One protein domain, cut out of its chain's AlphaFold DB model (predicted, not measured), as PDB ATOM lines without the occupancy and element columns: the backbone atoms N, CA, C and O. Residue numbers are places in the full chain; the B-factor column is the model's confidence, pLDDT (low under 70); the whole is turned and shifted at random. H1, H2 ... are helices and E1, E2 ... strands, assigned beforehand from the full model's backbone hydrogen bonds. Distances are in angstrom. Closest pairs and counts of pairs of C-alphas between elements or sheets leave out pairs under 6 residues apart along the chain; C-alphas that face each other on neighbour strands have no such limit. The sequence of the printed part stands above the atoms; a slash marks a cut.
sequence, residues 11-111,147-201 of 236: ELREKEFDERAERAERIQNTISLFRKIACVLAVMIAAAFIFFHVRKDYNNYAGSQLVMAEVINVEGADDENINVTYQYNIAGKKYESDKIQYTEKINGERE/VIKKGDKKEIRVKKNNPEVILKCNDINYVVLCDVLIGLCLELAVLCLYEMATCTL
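This is residues 11 to 111 and 147 to 201 of the 236 residues of an uncharacterized protein of Ruminococcus sp. AM36-17 (UniProt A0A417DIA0). Two long helices, H1 and H2, run side by side opposite ways as a stalk, with a small curled, strongly twisted sheet as its head. Residues 11 to 32 of H1 stick out. The printed part has 156 residues, with H1 E1 E2 E3 E4 H2 along the chain; the sheet runs E3 E2 E1 E4, antiparallel; the class is mixed. The whole is an extended rod, 96 by 45 by 23 A, radius of gyration of the C-alphas 28.3 A.

Begin with H1, residues 11 to 62: its residues 40 to 61 alone touch H2, residues 170 to 200, at a shallow tilt of 26 degrees, closest at C-alphas Val 54 and Val 175, 5.7 A. H1 only grazes the sheet, with residues 58 to 62; H2 is not on it. Next, E1, residues 64 to 76, bends by 79 degrees at residue 68; E2, residues 81 to 90, and E3, residues 93 to 102, follow in a meander of hairpins, each strand the antiparallel neighbour of the one before. Look for N 70 and O 87, 2.8 A, between E1 and E2, and N 84 and O 99, 2.9 A, between E2 and E3. E4, residues 153 to 159, is E1's other neighbour: N 67 and O 156, 2.8 A. Every O i to N i+4 pair is within hydrogen-bond range in H1, 26 of 27 in H2.

Find C-alpha 11 at (75.838, 101.408, 96.692); H1 runs 75.4 A from there. H2 runs 44.7 A to C-alpha 200 at (108.743, 99.788, 107.715). E1 spans 27.8 A, E2 27.2 A, E3 28.1 A and E4 18.7 A.

C-alphas 11 and 151, the farthest apart, are 96.7 A apart. Residues 112 to 146 are not printed; C-alphas 111 and 147 are 18.8 A apart across this cut. Of the links printed whole, none is long. Mean pLDDT of the printed part is 72.5, with 53 residues under 70, among them 100 to 111.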
ATOM      1  N   GLU A  11      74.702 102.317  96.501       85.88
ATOM      2  CA  GLU A  11      75.838 101.408  96.692       85.88
ATOM      3  C   GLU A  11      77.133 101.954  96.052       85.88
ATOM      4  O   GLU A  11      78.211 101.908  96.650       85.88
ATOM      5  N   LEU A  12      77.038 102.570  94.865       85.81
ATOM      6  CA  LEU A  12      78.171 103.262  94.232       85.81
ATOM      7  C   LEU A  12      78.671 104.453  95.056       85.81
ATOM      8  O   LEU A  12      79.872 104.723  95.083       85.81
ATOM      9  N   ARG A  13      77.759 105.164  95.721       83.25
ATOM     10  CA  ARG A  13      78.086 106.331  96.540       83.25
ATOM     11  C   ARG A  13      78.820 105.918  97.810       83.25
ATOM     12  O   ARG A  13      79.834 106.529  98.129       83.25
ATOM     13  N   GLU A  14      78.339 104.889  98.504       86.62
ATOM     14  CA  GLU A  14      78.996 104.341  99.698       86.62
ATOM     15  C   GLU A  14      80.403 103.836  99.372       86.62
ATOM     16  O   GLU A  14      81.368 104.225 100.026       86.62
ATOM     17  N   LYS A  15      80.550 103.099  98.265       86.06
ATOM     18  CA  LYS A  15      81.851 102.606  97.800       86.06
ATOM     19  C   LYS A  15      82.835 103.730  97.464       86.06
ATOM     20  O   LYS A  15      84.025 103.614  97.754       86.06
ATOM     21  N   GLU A  16      82.357 104.829  96.875       85.19
ATOM     22  CA  GLU A  16      83.191 106.005  96.599       85.19
ATOM     23  C   GLU A  16      83.605 106.733  97.892       85.19
ATOM     24  O   GLU A  16      84.725 107.241  97.988       85.19
ATOM     25  N   PHE A  17      82.729 106.776  98.902       85.19
ATOM     26  CA  PHE A  17      83.053 107.339 100.214       85.19
ATOM     27  C   PHE A  17      84.094 106.498 100.962       85.19
ATOM     28  O   PHE A  17      85.059 107.073 101.475       85.19
ATOM     29  N   ASP A  18      83.961 105.173 100.955       85.06
ATOM     30  CA  ASP A  18      84.914 104.254 101.586       85.06
ATOM     31  C   ASP A  18      86.291 104.307 100.908       85.06
ATOM     32  O   ASP A  18      87.317 104.434 101.580       85.06
ATOM     33  N   GLU A  19      86.334 104.325  99.571       87.88
ATOM     34  CA  GLU A  19      87.592 104.447  98.824       87.88
ATOM     35  C   GLU A  19      88.283 105.799  99.087       87.88
ATOM     36  O   GLU A  19      89.513 105.885  99.194       87.88
ATOM     37  N   ARG A  20      87.506 106.882  99.232       81.81
ATOM     38  CA  ARG A  20      88.039 108.196  99.626       81.81
ATOM     39  C   ARG A  20      88.566 108.191 101.062       81.81
ATOM     40  O   ARG A  20      89.604 108.813 101.300       81.81
ATOM     41  N   ALA A  21      87.894 107.509 101.988       82.25
ATOM     42  CA  ALA A  21      88.327 107.390 103.379       82.25
ATOM     43  C   ALA A  21      89.647 106.609 103.492       82.25
ATOM     44  O   ALA A  21      90.595 107.099 104.109       82.25
ATOM     45  N   GLU A  22      89.763 105.472 102.802       84.19
ATOM     46  CA  GLU A  22      90.982 104.658 102.778       84.19
ATOM     47  C   GLU A  22      92.171 105.427 102.171       84.19
ATOM     48  O   GLU A  22      93.289 105.419 102.699       84.19
ATOM     49  N   ARG A  23      91.942 106.169 101.077       82.44
ATOM     50  CA  ARG A  23      92.972 107.040 100.486       82.44
ATOM     51  C   ARG A  23      93.390 108.154 101.444       82.44
ATOM     52  O   ARG A  23      94.583 108.445 101.535       82.44
ATOM     53  N   ALA A  24      92.448 108.770 102.159       79.56
ATOM     54  CA  ALA A  24      92.748 109.816 103.132       79.56
ATOM     55  C   ALA A  24      93.588 109.288 104.306       79.56
ATOM     56  O   ALA A  24      94.552 109.946 104.702       79.56
ATOM     57  N   GLU A  25      93.289 108.088 104.807       84.06
ATOM     58  CA  GLU A  25      94.058 107.434 105.870       84.06
ATOM     59  C   GLU A  25      95.497 107.125 105.428       84.06
ATOM     60  O   GLU A  25      96.458 107.478 106.118       84.06
ATOM     61  N   ARG A  26      95.676 106.568 104.222       78.62
ATOM     62  CA  ARG A  26      97.008 106.319 103.639       78.62
ATOM     63  C   ARG A  26      97.811 107.611 103.466       78.62
ATOM     64  O   ARG A  26      99.013 107.633 103.751       78.62
ATOM     65  N   ILE A  27      97.164 108.694 103.035       81.94
ATOM     66  CA  ILE A  27      97.793 110.015 102.890       81.94
ATOM     67  C   ILE A  27      98.204 110.573 104.260       81.94
ATOM     68  O   ILE A  27      99.337 111.027 104.408       81.94
ATOM     69  N   GLN A  28      97.337 110.493 105.273       79.12
ATOM     70  CA  GLN A  28      97.644 110.936 106.639       79.12
ATOM     71  C   GLN A  28      98.808 110.145 107.249       79.12
ATOM     72  O   GLN A  28      99.738 110.746 107.789       79.12
ATOM     73  N   ASN A  29      98.823 108.819 107.087       78.50
ATOM     74  CA  ASN A  29      99.919 107.966 107.553       78.50
ATOM     75  C   ASN A  29     101.240 108.293 106.840       78.50
ATOM     76  O   ASN A  29     102.288 108.372 107.482       78.50
ATOM     77  N   THR A  30     101.190 108.589 105.539       77.88
ATOM     78  CA  THR A  30     102.365 109.001 104.757       77.88
ATOM     79  C   THR A  30     102.885 110.377 105.191       77.88
ATOM     80  O   THR A  30     104.083 110.546 105.409       77.88
ATOM     81  N   ILE A  31     102.002 111.362 105.382       80.69
ATOM     82  CA  ILE A  31     102.367 112.702 105.878       80.69
ATOM     83  C   ILE A  31     102.953 112.614 107.294       80.69
ATOM     84  O   ILE A  31     103.950 113.274 107.597       80.69
ATOM     85  N   SER A  32     102.371 111.775 108.153       79.56
ATOM     86  CA  SER A  32     102.870 111.508 109.503       79.56
ATOM     87  C   SER A  32     104.283 110.913 109.472       79.56
ATOM     88  O   SER A  32     105.170 111.394 110.181       79.56
ATOM     89  N   LEU A  33     104.535 109.950 108.580       79.00
ATOM     90  CA  LEU A  33     105.864 109.378 108.355       79.00
ATOM     91  C   LEU A  33     106.873 110.444 107.896       79.00
ATOM     92  O   LEU A  33     107.947 110.566 108.485       79.00
ATOM     93  N   PHE A  34     106.522 111.261 106.896       78.19
ATOM     94  CA  PHE A  34     107.384 112.348 106.420       78.19
ATOM     95  C   PHE A  34     107.710 113.351 107.526       78.19
ATOM     96  O   PHE A  34     108.855 113.788 107.639       78.19
ATOM     97  N   ARG A  35     106.734 113.682 108.377       78.31
ATOM     98  CA  ARG A  35     106.942 114.566 109.526       78.31
ATOM     99  C   ARG A  35     107.907 113.956 110.545       78.31
ATOM    100  O   ARG A  35     108.797 114.663 111.010       78.31
ATOM    101  N   LYS A  36     107.780 112.660 110.853       76.38
ATOM    102  CA  LYS A  36     108.718 111.942 111.733       76.38
ATOM    103  C   LYS A  36     110.137 111.941 111.154       76.38
ATOM    104  O   LYS A  36     111.069 112.326 111.852       76.38
ATOM    105  N   ILE A  37     110.292 111.610 109.868       76.56
ATOM    106  CA  ILE A  37     111.593 111.621 109.175       76.56
ATOM    107  C   ILE A  37     112.207 113.025 109.184       76.56
ATOM    108  O   ILE A  37     113.383 113.181 109.509       76.56
ATOM    109  N   ALA A  38     111.420 114.058 108.874       79.25
ATOM    110  CA  ALA A  38     111.885 115.440 108.883       79.25
ATOM    111  C   ALA A  38     112.347 115.884 110.281       79.25
ATOM    112  O   ALA A  38     113.392 116.522 110.402       79.25
ATOM    113  N   CYS A  39     111.622 115.504 111.339       76.25
ATOM    114  CA  CYS A  39     112.037 115.755 112.719       76.25
ATOM    115  C   CYS A  39     113.362 115.058 113.053       76.25
ATOM    116  O   CYS A  39     114.253 115.700 113.603       76.25
ATOM    117  N   VAL A  40     113.532 113.785 112.680       77.38
ATOM    118  CA  VAL A  40     114.789 113.051 112.912       77.38
ATOM    119  C   VAL A  40     115.951 113.706 112.164       77.38
ATOM    120  O   VAL A  40     117.003 113.945 112.753       77.38
ATOM    121  N   LEU A  41     115.765 114.072 110.892       76.94
ATOM    122  CA  LEU A  41     116.791 114.768 110.109       76.94
ATOM    123  C   LEU A  41     117.169 116.119 110.729       76.94
ATOM    124  O   LEU A  41     118.354 116.437 110.817       76.94
ATOM    125  N   ALA A  42     116.191 116.893 111.208       78.00
ATOM    126  CA  ALA A  42     116.449 118.161 111.885       78.00
ATOM    127  C   ALA A  42     117.271 117.971 113.173       78.00
ATOM    128  O   ALA A  42     118.221 118.719 113.408       78.00
ATOM    129  N   VAL A  43     116.959 116.943 113.970       77.12
ATOM    130  CA  VAL A  43     117.721 116.595 115.180       77.12
ATOM    131  C   VAL A  43     119.149 116.169 114.829       77.12
ATOM    132  O   VAL A  43     120.093 116.644 115.456       77.12
ATOM    133  N   MET A  44     119.332 115.351 113.790       74.44
ATOM    134  CA  MET A  44     120.662 114.928 113.331       74.44
ATOM    135  C   MET A  44     121.514 116.107 112.852       74.44
ATOM    136  O   MET A  44     122.696 116.192 113.182       74.44
ATOM    137  N   ILE A  45     120.915 117.044 112.111       77.50
ATOM    138  CA  ILE A  45     121.592 118.266 111.663       77.50
ATOM    139  C   ILE A  45     121.980 119.130 112.870       77.50
ATOM    140  O   ILE A  45     123.131 119.557 112.965       77.50
ATOM    141  N   ALA A  46     121.065 119.345 113.819       73.19
ATOM    142  CA  ALA A  46     121.345 120.105 115.038       73.19
ATOM    143  C   ALA A  46     122.484 119.470 115.858       73.19
ATOM    144  O   ALA A  46     123.419 120.164 116.259       73.19
ATOM    145  N   ALA A  47     122.459 118.146 116.034       71.00
ATOM    146  CA  ALA A  47     123.516 117.405 116.714       71.00
ATOM    147  C   ALA A  47     124.869 117.533 115.993       71.00
ATOM    148  O   ALA A  47     125.889 117.752 116.645       71.00
ATOM    149  N   ALA A  48     124.888 117.475 114.657       71.94
ATOM    150  CA  ALA A  48     126.104 117.678 113.874       71.94
ATOM    151  C   ALA A  48     126.670 119.099 114.043       71.94
ATOM    152  O   ALA A  48     127.871 119.253 114.266       71.94
ATOM    153  N   PHE A  49     125.830 120.140 113.999       72.50
ATOM    154  CA  PHE A  49     126.266 121.525 114.224       72.50
ATOM    155  C   PHE A  49     126.884 121.726 115.612       72.50
ATOM    156  O   PHE A  49     127.934 122.370 115.722       72.50
ATOM    157  N   ILE A  50     126.271 121.136 116.644       71.69
ATOM    158  CA  ILE A  50     126.807 121.127 118.009       71.69
ATOM    159  C   ILE A  50     128.152 120.392 118.026       71.69
ATOM    160  O   ILE A  50     129.143 120.960 118.476       71.69
ATOM    161  N   PHE A  51     128.237 119.189 117.450       68.44
ATOM    162  CA  PHE A  51     129.478 118.413 117.375       68.44
ATOM    163  C   PHE A  51     130.622 119.186 116.703       68.44
ATOM    164  O   PHE A  51     131.737 119.202 117.221       68.44
ATOM    165  N   PHE A  52     130.368 119.877 115.587       66.81
ATOM    166  CA  PHE A  52     131.385 120.701 114.925       66.81
ATOM    167  C   PHE A  52     131.857 121.872 115.795       66.81
ATOM    168  O   PHE A  52     133.057 122.157 115.826       66.81
ATOM    169  N   HIS A  53     130.946 122.527 116.522       65.25
ATOM    170  CA  HIS A  53     131.308 123.596 117.459       65.25
ATOM    171  C   HIS A  53     132.180 123.058 118.595       65.25
ATOM    172  O   HIS A  53     133.276 123.570 118.827       65.25
ATOM    173  N   VAL A  54     131.766 121.950 119.207       63.50
ATOM    174  CA  VAL A  54     132.506 121.287 120.287       63.50
ATOM    175  C   VAL A  54     133.870 120.820 119.820       63.50
ATOM    176  O   VAL A  54     134.859 121.051 120.502       63.50
ATOM    177  N   ARG A  55     133.965 120.205 118.637       64.44
ATOM    178  CA  ARG A  55     135.238 119.744 118.068       64.44
ATOM    179  C   ARG A  55     136.209 120.908 117.891       64.44
ATOM    180  O   ARG A  55     137.395 120.762 118.181       64.44
ATOM    181  N   LYS A  56     135.721 122.061 117.422       65.19
ATOM    182  CA  LYS A  56     136.533 123.274 117.264       65.19
ATOM    183  C   LYS A  56     137.083 123.742 118.613       65.19
ATOM    184  O   LYS A  56     138.281 124.015 118.716       65.19
ATOM    185  N   ASP A  57     136.243 123.774 119.640       64.00
ATOM    186  CA  ASP A  57     136.618 124.243 120.977       64.00
ATOM    187  C   ASP A  57     137.498 123.224 121.717       64.00
ATOM    188  O   ASP A  57     138.510 123.592 122.316       64.00
ATOM    189  N   TYR A  58     137.228 121.929 121.550       62.31
ATOM    190  CA  TYR A  58     138.063 120.834 122.036       62.31
ATOM    191  C   TYR A  58     139.453 120.856 121.399       62.31
ATOM    192  O   TYR A  58     140.454 120.709 122.092       62.31
ATOM    193  N   ASN A  59     139.557 121.096 120.090       65.75
ATOM    194  CA  ASN A  59     140.856 121.223 119.424       65.75
ATOM    195  C   ASN A  59     141.645 122.437 119.943       65.75
ATOM    196  O   ASN A  59     142.868 122.365 120.088       65.75
ATOM    197  N   ASN A  60     140.964 123.540 120.278       65.94
ATOM    198  CA  ASN A  60     141.595 124.676 120.951       65.94
ATOM    199  C   ASN A  60     142.064 124.304 122.369       65.94
ATOM    200  O   ASN A  60     143.159 124.699 122.770       65.94
ATOM    201  N   TYR A  61     141.282 123.501 123.095       64.69
ATOM    202  CA  TYR A  61     141.607 123.008 124.432       64.69
ATOM    203  C   TYR A  61     142.772 122.003 124.436       64.69
ATOM    204  O   TYR A  61     143.729 122.178 125.189       64.69
ATOM    205  N   ALA A  62     142.753 120.981 123.584       66.88
ATOM    206  CA  ALA A  62     143.825 119.989 123.463       66.88
ATOM    207  C   ALA A  62     145.136 120.621 122.956       66.88
ATOM    208  O   ALA A  62     146.232 120.235 123.363       66.88
ATOM    209  N   GLY A  63     145.022 121.650 122.111       73.06
ATOM    210  CA  GLY A  63     146.140 122.469 121.643       73.06
ATOM    211  C   GLY A  63     146.634 123.510 122.651       73.06
ATOM    212  O   GLY A  63     147.488 124.321 122.294       73.06
ATOM    213  N   SER A  64     146.118 123.529 123.881       75.38
ATOM    214  CA  SER A  64     146.514 124.488 124.914       75.38
ATOM    215  C   SER A  64     147.453 123.885 125.961       75.38
ATOM    216  O   SER A  64     147.640 122.671 126.051       75.38
ATOM    217  N   GLN A  65     148.091 124.753 126.735       81.25
ATOM    218  CA  GLN A  65     148.950 124.419 127.861       81.25
ATOM    219  C   GLN A  65     148.582 125.313 129.048       81.25
ATOM    220  O   GLN A  65     148.237 126.481 128.866       81.25
ATOM    221  N   LEU A  66     148.646 124.757 130.257       80.44
ATOM    222  CA  LEU A  66     148.540 125.530 131.489       80.44
ATOM    223  C   LEU A  66     149.902 126.140 131.825       80.44
ATOM    224  O   LEU A  66     150.926 125.457 131.776       80.44
ATOM    225  N   VAL A  67     149.906 127.433 132.120       83.75
ATOM    226  CA  VAL A  67     151.106 128.216 132.407       83.75
ATOM    227  C   VAL A  67     150.835 129.074 133.633       83.75
ATOM    228  O   VAL A  67     149.772 129.679 133.764       83.75
ATOM    229  N   MET A  68     151.811 129.143 134.532       85.50
ATOM    230  CA  MET A  68     151.772 130.088 135.640       85.50
ATOM    231  C   MET A  68     152.104 131.484 135.122       85.50
ATOM    232  O   MET A  68     153.217 131.731 134.658       85.50
ATOM    233  N   ALA A  69     151.133 132.384 135.212       87.00
ATOM    234  CA  ALA A  69     151.280 133.784 134.868       87.00
ATOM    235  C   ALA A  69     151.309 134.658 136.117       87.00
ATOM    236  O   ALA A  69     150.668 134.361 137.125       87.00
ATOM    237  N   GLU A  70     152.038 135.758 136.019       89.44
ATOM    238  CA  GLU A  70     152.065 136.824 137.007       89.44
ATOM    239  C   GLU A  70     151.191 137.984 136.532       89.44
ATOM    240  O   GLU A  70     151.212 138.365 135.361       89.44
ATOM    241  N   VAL A  71     150.403 138.543 137.442       86.88
ATOM    242  CA  VAL A  71     149.571 139.711 137.160       86.88
ATOM    243  C   VAL A  71     150.433 140.968 137.225       86.88
ATOM    244  O   VAL A  71     150.921 141.328 138.294       86.88
ATOM    245  N   ILE A  72     150.594 141.675 136.109       89.81
ATOM    246  CA  ILE A  72     151.437 142.883 136.052       89.81
ATOM    247  C   ILE A  72     150.633 144.182 136.114       89.81
ATOM    248  O   ILE A  72     151.156 145.207 136.572       89.81
ATOM    249  N   ASN A  73     149.369 144.134 135.695       84.38
ATOM    250  CA  ASN A  73     148.450 145.257 135.743       84.38
ATOM    251  C   ASN A  73     147.022 144.773 136.013       84.38
ATOM    252  O   ASN A  73     146.623 143.695 135.571       84.38
ATOM    253  N   VAL A  74     146.273 145.582 136.755       78.06
ATOM    254  CA  VAL A  74     144.844 145.395 137.001       78.06
ATOM    255  C   VAL A  74     144.204 146.759 136.835       78.06
ATOM    256  O   VAL A  74     144.433 147.658 137.644       78.06
ATOM    257  N   GLU A  75     143.426 146.909 135.776       78.69
ATOM    258  CA  GLU A  75     142.707 148.131 135.454       78.69
ATOM    259  C   GLU A  75     141.203 147.878 135.591       78.69
ATOM    260  O   GLU A  75     140.677 146.869 135.123       78.69
ATOM    261  N   GLY A  76     140.498 148.764 136.292       64.69
ATOM    262  CA  GLY A  76     139.043 148.678 136.415       64.69
ATOM    263  C   GLY A  76     138.394 149.269 135.172       64.69
ATOM    264  O   GLY A  76     138.538 150.466 134.940       64.69
ATOM    265  N   ALA A  77     137.702 148.445 134.382       58.44
ATOM    266  CA  ALA A  77     136.967 148.915 133.208       58.44
ATOM    267  C   ALA A  77     135.578 149.466 133.595       58.44
ATOM    268  O   ALA A  77     135.074 150.374 132.940       58.44
ATOM    269  N   ASP A  78     134.995 148.948 134.680       56.94
ATOM    270  CA  ASP A  78     133.722 149.341 135.291       56.94
ATOM    271  C   ASP A  78     133.608 148.690 136.698       56.94
ATOM    272  O   ASP A  78     134.524 148.022 137.184       56.94
ATOM    273  N   ASP A  79     132.508 148.921 137.410       57.97
ATOM    274  CA  ASP A  79     132.239 148.423 138.764       57.97
ATOM    275  C   ASP A  79     132.053 146.890 138.866       57.97
ATOM    276  O   ASP A  79     132.022 146.350 139.985       57.97
ATOM    277  N   GLU A  80     132.023 146.191 137.722       60.50
ATOM    278  CA  GLU A  80     131.749 144.750 137.590       60.50
ATOM    279  C   GLU A  80     132.890 143.940 136.932       60.50
ATOM    280  O   GLU A  80     133.103 142.770 137.285       60.50
ATOM    281  N   ASN A  81     133.673 144.542 136.034       64.38
ATOM    282  CA  ASN A  81     134.719 143.894 135.246       64.38
ATOM    283  C   ASN A  81     136.089 144.539 135.487       64.38
ATOM    284  O   ASN A  81     136.285 145.754 135.394       64.38
ATOM    285  N   ILE A  82     137.084 143.686 135.726       73.62
ATOM    286  CA  ILE A  82     138.486 144.099 135.800       73.62
ATOM    287  C   ILE A  82     139.221 143.600 134.556       73.62
ATOM    288  O   ILE A  82     139.125 142.427 134.193       73.62
ATOM    289  N   ASN A  83     139.952 144.490 133.892       77.00
ATOM    290  CA  ASN A  83     140.933 144.105 132.893       77.00
ATOM    291  C   ASN A  83     142.231 143.739 133.614       77.00
ATOM    292  O   ASN A  83     142.774 144.526 134.389       77.00
ATOM    293  N   VAL A  84     142.706 142.521 133.396       80.88
ATOM    294  CA  VAL A  84     143.908 142.003 134.036       80.88
ATOM    295  C   VAL A  84     144.916 141.668 132.958       80.88
ATOM    296  O   VAL A  84     144.651 140.837 132.089       80.88
ATOM    297  N   THR A  85     146.092 142.273 133.057       86.25
ATOM    298  CA  THR A  85     147.216 141.970 132.177       86.25
ATOM    299  C   THR A  85     148.098 140.921 132.838       86.25
ATOM    300  O   THR A  85     148.602 141.107 133.956       86.25
ATOM    301  N   TYR A  86     148.289 139.810 132.138       85.69
ATOM    302  CA  TYR A  86     149.104 138.687 132.579       85.69
ATOM    303  C   TYR A  86     150.428 138.654 131.829       85.69
ATOM    304  O   TYR A  86     150.448 138.752 130.605       85.69
ATOM    305  N   GLN A  87     151.519 138.414 132.554       89.00
ATOM    306  CA  GLN A  87     152.828 138.111 131.989       89.00
ATOM    307  C   GLN A  87     153.203 136.659 132.289       89.00
ATOM    308  O   GLN A  87     153.094 136.189 133.421       89.00
ATOM    309  N   TYR A  88     153.660 135.933 131.275       88.56
ATOM    310  CA  TYR A  88     154.031 134.525 131.403       88.56
ATOM    311  C   TYR A  88     155.157 134.147 130.452       88.56
ATOM    312  O   TYR A  88     155.482 134.873 129.513       88.56
ATOM    313  N   ASN A  89     155.787 133.002 130.714       86.94
ATOM    314  CA  ASN A  89     156.884 132.491 129.906       86.94
ATOM    315  C   ASN A  89     156.515 131.139 129.291       86.94
ATOM    316  O   ASN A  89     156.106 130.222 130.002       86.94
ATOM    317  N   ILE A  90     156.690 131.018 127.976       83.38
ATOM    318  CA  ILE A  90     156.562 129.757 127.245       83.38
ATOM    319  C   ILE A  90     157.869 129.530 126.488       83.38
ATOM    320  O   ILE A  90     158.288 130.365 125.686       83.38
ATOM    321  N   ALA A  91     158.519 128.391 126.745       82.62
ATOM    322  CA  ALA A  91     159.764 127.982 126.085       82.62
ATOM    323  C   ALA A  91     160.899 129.034 126.136       82.62
ATOM    324  O   ALA A  91     161.658 129.192 125.182       82.62
ATOM    325  N   GLY A  92     161.011 129.780 127.239       81.44
ATOM    326  CA  GLY A  92     162.037 130.811 127.434       81.44
ATOM    327  C   GLY A  92     161.659 132.194 126.894       81.44
ATOM    328  O   GLY A  92     162.377 133.155 127.165       81.44
ATOM    329  N   LYS A  93     160.529 132.331 126.189       86.38
ATOM    330  CA  LYS A  93     160.022 133.606 125.662       86.38
ATOM    331  C   LYS A  93     158.945 134.185 126.574       86.38
ATOM    332  O   LYS A  93     158.062 133.461 127.027       86.38
ATOM    333  N   LYS A  94     159.021 135.493 126.831       88.12
ATOM    334  CA  LYS A  94     158.023 136.231 127.616       88.12
ATOM    335  C   LYS A  94     156.874 136.682 126.718       88.12
ATOM    336  O   LYS A  94     157.122 137.192 125.630       88.12
ATOM    337  N   TYR A  95     155.657 136.518 127.214       85.31
ATOM    338  CA  TYR A  95     154.416 136.937 126.579       85.31
ATOM    339  C   TYR A  95     153.596 137.765 127.563       85.31
ATOM    340  O   TYR A  95     153.678 137.558 128.777       85.31
ATOM    341  N   GLU A  96     152.817 138.688 127.016       85.12
ATOM    342  CA  GLU A  96     151.905 139.557 127.745       85.12
ATOM    343  C   GLU A  96     150.543 139.501 127.058       85.12
ATOM    344  O   GLU A  96     150.475 139.533 125.829       85.12
ATOM    345  N   SER A  97     149.473 139.330 127.830       82.12
ATOM    346  CA  SER A  97     148.124 139.225 127.276       82.12
ATOM    347  C   SER A  97     147.083 139.747 128.260       82.12
ATOM    348  O   SER A  97     147.123 139.441 129.459       82.12
ATOM    349  N   ASP A  98     146.158 140.540 127.729       80.88
ATOM    350  CA  ASP A  98     145.061 141.154 128.466       80.88
ATOM    351  C   ASP A  98     143.857 140.217 128.548       80.88
ATOM    352  O   ASP A  98     143.478 139.538 127.588       80.88
ATOM    353  N   LYS A  99     143.210 140.200 129.712       74.88
ATOM    354  CA  LYS A  99     142.014 139.402 129.950       74.88
ATOM    355  C   LYS A  99     141.019 140.170 130.802       74.88
ATOM    356  O   LYS A  99     141.280 140.497 131.956       74.88
ATOM    357  N   ILE A 100     139.812 140.316 130.268       64.56
ATOM    358  CA  ILE A 100     138.659 140.758 131.048       64.56
ATOM    359  C   ILE A 100     138.254 139.618 131.984       64.56
ATOM    360  O   ILE A 100     137.868 138.530 131.538       64.56
ATOM    361  N   GLN A 101     138.369 139.863 133.285       65.81
ATOM    362  CA  GLN A 101     137.921 138.960 134.327       65.81
ATOM    363  C   GLN A 101     136.675 139.536 135.002       65.81
ATOM    364  O   GLN A 101     136.697 140.620 135.583       65.81
ATOM    365  N   TYR A 102     135.589 138.771 134.935       53.69
ATOM    366  CA  TYR A 102     134.356 139.063 135.655       53.69
ATOM    367  C   TYR A 102     134.619 138.898 137.149       53.69
ATOM    368  O   TYR A 102     135.091 137.840 137.586       53.69
ATOM    369  N   THR A 103     134.345 139.936 137.936       55.66
ATOM    370  CA  THR A 103     134.290 139.757 139.385       55.66
ATOM    371  C   THR A 103     132.981 139.042 139.700       55.66
ATOM    372  O   THR A 103     131.905 139.515 139.337       55.66
ATOM    373  N   GLU A 104     133.041 137.857 140.312       49.22
ATOM    374  CA  GLU A 104     131.822 137.232 140.826       49.22
ATOM    375  C   GLU A 104     131.209 138.198 141.842       49.22
ATOM    376  O   GLU A 104     131.817 138.498 142.876       49.22
ATOM    377  N   LYS A 105     130.015 138.718 141.534       45.03
ATOM    378  CA  LYS A 105     129.188 139.431 142.506       45.03
ATOM    379  C   LYS A 105     128.813 138.436 143.596       45.03
ATOM    380  O   LYS A 105     127.813 137.731 143.508       45.03
ATOM    381  N   ILE A 106     129.627 138.363 144.639       40.91
ATOM    382  CA  ILE A 106     129.186 137.799 145.907       40.91
ATOM    383  C   ILE A 106     128.148 138.777 146.455       40.91
ATOM    384  O   ILE A 106     128.491 139.784 147.070       40.91
ATOM    385  N   ASN A 107     126.871 138.490 146.201       38.53
ATOM    386  CA  ASN A 107     125.718 139.128 146.841       38.53
ATOM    387  C   ASN A 107     125.644 138.711 148.323       38.53
ATOM    388  O   ASN A 107     124.655 138.144 148.778       38.53
ATOM    389  N   GLY A 108     126.731 138.912 149.063       37.69
ATOM    390  CA  GLY A 108     126.852 138.554 150.464       37.69
ATOM    391  C   GLY A 108     127.213 139.787 151.265       37.69
ATOM    392  O   GLY A 108     128.391 140.038 151.504       37.69
ATOM    393  N   GLU A 109     126.202 140.529 151.712       38.56
ATOM    394  CA  GLU A 109     126.325 141.291 152.953       38.56
ATOM    395  C   GLU A 109     126.668 140.288 154.066       38.56
ATOM    396  O   GLU A 109     125.799 139.621 154.621       38.56
ATOM    397  N   ARG A 110     127.959 140.111 154.359       37.69
ATOM    398  CA  ARG A 110     128.404 139.508 155.615       37.69
ATOM    399  C   ARG A 110     128.866 140.639 156.517       37.69
ATOM    400  O   ARG A 110     129.924 141.226 156.300       37.69
ATOM    401  N   GLU A 111     128.052 140.955 157.522       36.72
ATOM    402  CA  GLU A 111     128.504 141.752 158.657       36.72
ATOM    403  C   GLU A 111     129.673 141.026 159.334       36.72
ATOM    404  O   GLU A 111     129.586 139.845 159.670       36.72
ATOM    405  N   VAL A 147     140.116 140.057 145.118       62.50
ATOM    406  CA  VAL A 147     140.634 141.166 144.334       62.50
ATOM    407  C   VAL A 147     142.003 140.709 143.894       62.50
ATOM    408  O   VAL A 147     142.884 140.480 144.718       62.50
ATOM    409  N   ILE A 148     142.130 140.490 142.595       70.62
ATOM    410  CA  ILE A 148     143.390 140.121 141.978       70.62
ATOM    411  C   ILE A 148     144.315 141.308 142.176       70.62
ATOM    412  O   ILE A 148     143.964 142.434 141.820       70.62
ATOM    413  N   LYS A 149     145.469 141.064 142.783       78.81
ATOM    414  CA  LYS A 149     146.479 142.088 143.016       78.81
ATOM    415  C   LYS A 149     147.610 141.913 142.020       78.81
ATOM    416  O   LYS A 149     147.908 140.814 141.550       78.81
ATOM    417  N   LYS A 150     148.267 143.024 141.707       82.44
ATOM    418  CA  LYS A 150     149.535 143.000 140.986       82.44
ATOM    419  C   LYS A 150     150.546 142.144 141.760       82.44
ATOM    420  O   LYS A 150     150.683 142.307 142.970       82.44
ATOM    421  N   GLY A 151     151.235 141.253 141.056       82.44
ATOM    422  CA  GLY A 151     152.154 140.257 141.607       82.44
ATOM    423  C   GLY A 151     151.503 138.912 141.942       82.44
ATOM    424  O   GLY A 151     152.220 137.948 142.212       82.44
ATOM    425  N   ASP A 152     150.168 138.801 141.896       83.25
ATOM    426  CA  ASP A 152     149.500 137.515 142.088       83.25
ATOM    427  C   ASP A 152     149.901 136.544 140.976       83.25
ATOM    428  O   ASP A 152     149.886 136.875 139.787       83.25
ATOM    429  N   LYS A 153     150.215 135.308 141.368       85.56
ATOM    430  CA  LYS A 153     150.482 134.220 140.429       85.56
ATOM    431  C   LYS A 153     149.210 133.419 140.216       85.56
ATOM    432  O   LYS A 153     148.645 132.883 141.170       85.56
ATOM    433  N   LYS A 154     148.768 133.319 138.968       80.25
ATOM    434  CA  LYS A 154     147.596 132.537 138.575       80.25
ATOM    435  C   LYS A 154     147.944 131.570 137.464       80.25
ATOM    436  O   LYS A 154     148.707 131.886 136.558       80.25
ATOM    437  N   GLU A 155     147.335 130.399 137.524       79.56
ATOM    438  CA  GLU A 155     147.381 129.459 136.419       79.56
ATOM    439  C   GLU A 155     146.421 129.935 135.326       79.56
ATOM    440  O   GLU A 155     145.226 130.138 135.559       79.56
ATOM    441  N   ILE A 156     146.958 130.159 134.133       78.50
ATOM    442  CA  ILE A 156     146.188 130.512 132.946       78.50
ATOM    443  C   ILE A 156     146.397 129.447 131.880       78.50
ATOM    444  O   ILE A 156     147.415 128.756 131.839       78.50
ATOM    445  N   ARG A 157     145.426 129.319 130.983       78.56
ATOM    446  CA  ARG A 157     145.509 128.397 129.858       78.56
ATOM    447  C   ARG A 157     145.760 129.177 128.577       78.56
ATOM    448  O   ARG A 157     145.007 130.091 128.249       78.56
ATOM    449  N   VAL A 158     146.804 128.788 127.858       79.50
ATOM    450  CA  VAL A 158     147.306 129.493 126.676       79.50
ATOM    451  C   VAL A 158     147.403 128.520 125.504       79.50
ATOM    452  O   VAL A 158     147.713 127.341 125.692       79.50
ATOM    453  N   LYS A 159     147.131 128.979 124.281       79.62
ATOM    454  CA  LYS A 159     147.209 128.134 123.084       79.62
ATOM    455  C   LYS A 159     148.671 127.910 122.667       79.62
ATOM    456  O   LYS A 159     149.417 128.867 122.497       79.62
ATOM    457  N   LYS A 160     149.092 126.660 122.435       76.50
ATOM    458  CA  LYS A 160     150.493 126.330 122.090       76.50
ATOM    459  C   LYS A 160     150.949 126.951 120.769       76.50
ATOM    460  O   LYS A 160     152.102 127.342 120.644       76.50
ATOM    461  N   ASN A 161     150.058 127.014 119.780       77.31
ATOM    462  CA  ASN A 161     150.363 127.557 118.454       77.31
ATOM    463  C   ASN A 161     150.170 129.078 118.350       77.31
ATOM    464  O   ASN A 161     150.676 129.676 117.408       77.31
ATOM    465  N   ASN A 162     149.445 129.690 119.288       76.06
ATOM    466  CA  ASN A 162     149.282 131.136 119.370       76.06
ATOM    467  C   ASN A 162     149.300 131.573 120.845       76.06
ATOM    468  O   ASN A 162     148.237 131.691 121.465       76.06
ATOM    469  N   PRO A 163     150.499 131.770 121.415       71.12
ATOM    470  CA  PRO A 163     150.662 132.027 122.835       71.12
ATOM    471  C   PRO A 163     150.167 133.401 123.290       71.12
ATOM    472  O   PRO A 163     150.154 133.642 124.488       71.12
ATOM    473  N   GLU A 164     149.748 134.287 122.387       75.06
ATOM    474  CA  GLU A 164     149.195 135.608 122.724       75.06
ATOM    475  C   GLU A 164     147.729 135.532 123.180       75.06
ATOM    476  O   GLU A 164     147.225 136.437 123.844       75.06
ATOM    477  N   VAL A 165     147.035 134.435 122.856       70.50
ATOM    478  CA  VAL A 165     145.609 134.265 123.154       70.50
ATOM    479  C   VAL A 165     145.422 133.413 124.409       70.50
ATOM    480  O   VAL A 165     145.702 132.208 124.414       70.50
ATOM    481  N   ILE A 166     144.884 134.034 125.463       71.38
ATOM    482  CA  ILE A 166     144.437 133.338 126.675       71.38
ATOM    483  C   ILE A 166     143.043 132.743 126.436       71.38
ATOM    484  O   ILE A 166     142.112 133.443 126.037       71.38
ATOM    485  N   LEU A 167     142.878 131.449 126.723       68.50
ATOM    486  CA  LEU A 167     141.583 130.767 126.630       68.50
ATOM    487  C   LEU A 167     140.717 131.046 127.871       68.50
ATOM    488  O   LEU A 167     141.220 131.157 128.999       68.50
ATOM    489  N   LYS A 168     139.396 131.156 127.682       64.19
ATOM    490  CA  LYS A 168     138.451 131.381 128.783       64.19
ATOM    491  C   LYS A 168     138.096 130.044 129.444       64.19
ATOM    492  O   LYS A 168     137.852 129.046 128.782       64.19
ATOM    493  N   CYS A 169     138.036 130.021 130.780       51.62
ATOM    494  CA  CYS A 169     137.675 128.813 131.538       51.62
ATOM    495  C   CYS A 169     136.239 128.330 131.267       51.62
ATOM    496  O   CYS A 169     135.973 127.140 131.410       51.62
ATOM    497  N   ASN A 170     135.336 129.219 130.836       53.81
ATOM    498  CA  ASN A 170     133.952 128.861 130.503       53.81
ATOM    499  C   ASN A 170     133.850 127.889 129.317       53.81
ATOM    500  O   ASN A 170     132.873 127.147 129.235       53.81
ATOM    501  N   ASP A 171     134.871 127.827 128.459       55.12
ATOM    502  CA  ASP A 171     134.887 126.937 127.296       55.12
ATOM    503  C   ASP A 171     134.918 125.450 127.720       55.12
ATOM    504  O   ASP A 171     134.456 124.579 126.991       55.12
ATOM    505  N   ILE A 172     135.397 125.141 128.936       54.59
ATOM    506  CA  ILE A 172     135.565 123.764 129.435       54.59
ATOM    507  C   ILE A 172     134.224 123.136 129.837       54.59
ATOM    508  O   ILE A 172     133.933 122.006 129.453       54.59
ATOM    509  N   ASN A 173     133.391 123.869 130.586       57.09
ATOM    510  CA  ASN A 173     132.074 123.372 131.002       57.09
ATOM    511  C   ASN A 173     131.135 123.194 129.803       57.09
ATOM    512  O   ASN A 173     130.321 122.276 129.803       57.09
ATOM    513  N   TYR A 174     131.273 124.039 128.777       62.38
ATOM    514  CA  TYR A 174     130.498 123.920 127.546       62.38
ATOM    515  C   TYR A 174     130.850 122.640 126.778       62.38
ATOM    516  O   TYR A 174     129.954 121.887 126.417       62.38
ATOM    517  N   VAL A 175     132.143 122.333 126.615       62.53
ATOM    518  CA  VAL A 175     132.599 121.098 125.952       62.53
ATOM    519  C   VAL A 175     132.046 119.845 126.644       62.53
ATOM    520  O   VAL A 175     131.481 118.985 125.974       62.53
ATOM    521  N   VAL A 176     132.124 119.775 127.979       63.28
ATOM    522  CA  VAL A 176     131.596 118.634 128.752       63.28
ATOM    523  C   VAL A 176     130.073 118.523 128.637       63.28
ATOM    524  O   VAL A 176     129.546 117.427 128.449       63.28
ATOM    525  N   LEU A 177     129.352 119.646 128.723       62.59
ATOM    526  CA  LEU A 177     127.894 119.660 128.579       62.59
ATOM    527  C   LEU A 177     127.466 119.190 127.184       62.59
ATOM    528  O   LEU A 177     126.478 118.468 127.038       62.59
ATOM    529  N   CYS A 178     128.212 119.580 126.155       65.19
ATOM    530  CA  CYS A 178     127.894 119.178 124.802       65.19
ATOM    531  C   CYS A 178     128.167 117.697 124.529       65.19
ATOM    532  O   CYS A 178     127.382 117.094 123.806       65.19
ATOM    533  N   ASP A 179     129.206 117.092 125.113       66.06
ATOM    534  CA  ASP A 179     129.444 115.646 124.980       66.06
ATOM    535  C   ASP A 179     128.262 114.828 125.537       66.06
ATOM    536  O   ASP A 179     127.810 113.872 124.902       66.06
ATOM    537  N   VAL A 180     127.690 115.254 126.671       69.38
ATOM    538  CA  VAL A 180     126.481 114.643 127.256       69.38
ATOM    539  C   VAL A 180     125.263 114.819 126.337       69.38
ATOM    540  O   VAL A 180     124.518 113.867 126.108       69.38
ATOM    541  N   LEU A 181     125.079 116.014 125.766       72.19
ATOM    542  CA  LEU A 181     123.995 116.299 124.816       72.19
ATOM    543  C   LEU A 181     124.115 115.477 123.525       72.19
ATOM    544  O   LEU A 181     123.111 114.983 123.019       72.19
ATOM    545  N   ILE A 182     125.328 115.307 122.997       73.19
ATOM    546  CA  ILE A 182     125.582 114.504 121.794       73.19
ATOM    547  C   ILE A 182     125.256 113.031 122.062       73.19
ATOM    548  O   ILE A 182     124.599 112.403 121.232       73.19
ATOM    549  N   GLY A 183     125.661 112.497 123.220       73.44
ATOM    550  CA  GLY A 183     125.318 111.135 123.634       73.44
ATOM    551  C   GLY A 183     123.804 110.906 123.679       73.44
ATOM    552  O   GLY A 183     123.307 109.970 123.057       73.44
ATOM    553  N   LEU A 184     123.070 111.825 124.313       74.44
ATOM    554  CA  LEU A 184     121.607 111.769 124.392       74.44
ATOM    555  C   LEU A 184     120.941 111.864 123.007       74.44
ATOM    556  O   LEU A 184     119.999 111.128 122.715       74.44
ATOM    557  N   CYS A 185     121.438 112.740 122.128       73.44
ATOM    558  CA  CYS A 185     120.929 112.868 120.760       73.44
ATOM    559  C   CYS A 185     121.137 111.591 119.932       73.44
ATOM    560  O   CYS A 185     120.252 111.217 119.164       73.44
ATOM    561  N   LEU A 186     122.282 110.917 120.079       74.69
ATOM    562  CA  LEU A 186     122.557 109.657 119.384       74.69
ATOM    563  C   LEU A 186     121.644 108.532 119.876       74.69
ATOM    564  O   LEU A 186     121.104 107.786 119.063       74.69
ATOM    565  N   GLU A 187     121.428 108.437 121.186       74.62
ATOM    566  CA  GLU A 187     120.555 107.427 121.786       74.62
ATOM    567  C   GLU A 187     119.095 107.593 121.331       74.62
ATOM    568  O   GLU A 187     118.457 106.632 120.893       74.62
ATOM    569  N   LEU A 188     118.596 108.835 121.299       73.44
ATOM    570  CA  LEU A 188     117.275 109.158 120.751       73.44
ATOM    571  C   LEU A 188     117.181 108.896 119.241       73.44
ATOM    572  O   LEU A 188     116.135 108.456 118.765       73.44
ATOM    573  N   ALA A 189     118.255 109.124 118.479       72.88
ATOM    574  CA  ALA A 189     118.285 108.812 117.052       72.88
ATOM    575  C   ALA A 189     118.213 107.296 116.795       72.88
ATOM    576  O   ALA A 189     117.484 106.867 115.902       72.88
ATOM    577  N   VAL A 190     118.910 106.482 117.598       78.62
ATOM    578  CA  VAL A 190     118.830 105.012 117.525       78.62
ATOM    579  C   VAL A 190     117.419 104.524 117.857       78.62
ATOM    580  O   VAL A 190     116.883 103.691 117.127       78.62
ATOM    581  N   LEU A 191     116.784 105.080 118.894       77.38
ATOM    582  CA  LEU A 191     115.401 104.750 119.247       77.38
ATOM    583  C   LEU A 191     114.418 105.128 118.125       77.38
ATOM    584  O   LEU A 191     113.570 104.319 117.749       77.38
ATOM    585  N   CYS A 192     114.585 106.311 117.526       69.44
ATOM    586  CA  CYS A 192     113.791 106.739 116.372       69.44
ATOM    587  C   CYS A 192     113.954 105.790 115.176       69.44
ATOM    588  O   CYS A 192     112.974 105.439 114.524       69.44
ATOM    589  N   LEU A 193     115.182 105.363 114.874       73.88
ATOM    590  CA  LEU A 193     115.443 104.421 113.783       73.88
ATOM    591  C   LEU A 193     114.852 103.035 114.064       73.88
ATOM    592  O   LEU A 193     114.378 102.386 113.134       73.88
ATOM    593  N   TYR A 194     114.845 102.597 115.324       72.25
ATOM    594  CA  TYR A 194     114.223 101.341 115.733       72.25
ATOM    595  C   TYR A 194     112.700 101.370 115.548       72.25
ATOM    596  O   TYR A 194     112.151 100.466 114.920       72.25
ATOM    597  N   GLU A 195     112.022 102.440 115.983       67.94
ATOM    598  CA  GLU A 195     110.589 102.621 115.706       67.94
ATOM    599  C   GLU A 195     110.309 102.631 114.198       67.94
ATOM    600  O   GLU A 195     109.427 101.915 113.720       67.94
ATOM    601  N   MET A 196     111.109 103.369 113.421       65.75
ATOM    602  CA  MET A 196     110.983 103.396 111.965       65.75
ATOM    603  C   MET A 196     111.169 101.998 111.358       65.75
ATOM    604  O   MET A 196     110.386 101.611 110.497       65.75
ATOM    605  N   ALA A 197     112.130 101.198 111.825       62.78
ATOM    606  CA  ALA A 197     112.334  99.827 111.351       62.78
ATOM    607  C   ALA A 197     111.134  98.911 111.656       62.78
ATOM    608  O   ALA A 197     110.754  98.103 110.809       62.78
ATOM    609  N   THR A 198     110.486  99.082 112.813       64.81
ATOM    610  CA  THR A 198     109.254  98.343 113.140       64.81
ATOM    611  C   THR A 198     108.048  98.792 112.312       64.81
ATOM    612  O   THR A 198     107.217  97.960 111.970       64.81
ATOM    613  N   CYS A 199     107.970 100.069 111.922       54.34
ATOM    614  CA  CYS A 199     106.904 100.576 111.052       54.34
ATOM    615  C   CYS A 199     107.136 100.298 109.554       54.34
ATOM    616  O   CYS A 199     106.188 100.384 108.777       54.34
ATOM    617  N   THR A 200     108.378 100.013 109.133       48.28
ATOM    618  CA  THR A 200     108.743  99.788 107.715       48.28
ATOM    619  C   THR A 200     108.895  98.308 107.361       48.28
ATOM    620  O   THR A 200     108.945  97.974 106.178       48.28
ATOM    621  N   LEU A 201     108.948  97.402 108.345       41.75
ATOM    622  CA  LEU A 201     108.660  95.998 108.072       41.75
ATOM    623  C   LEU A 201     107.203  95.934 107.597       41.75
ATOM    624  O   LEU A 201     106.310  96.267 108.381       41.75
TER     625      LEU A 201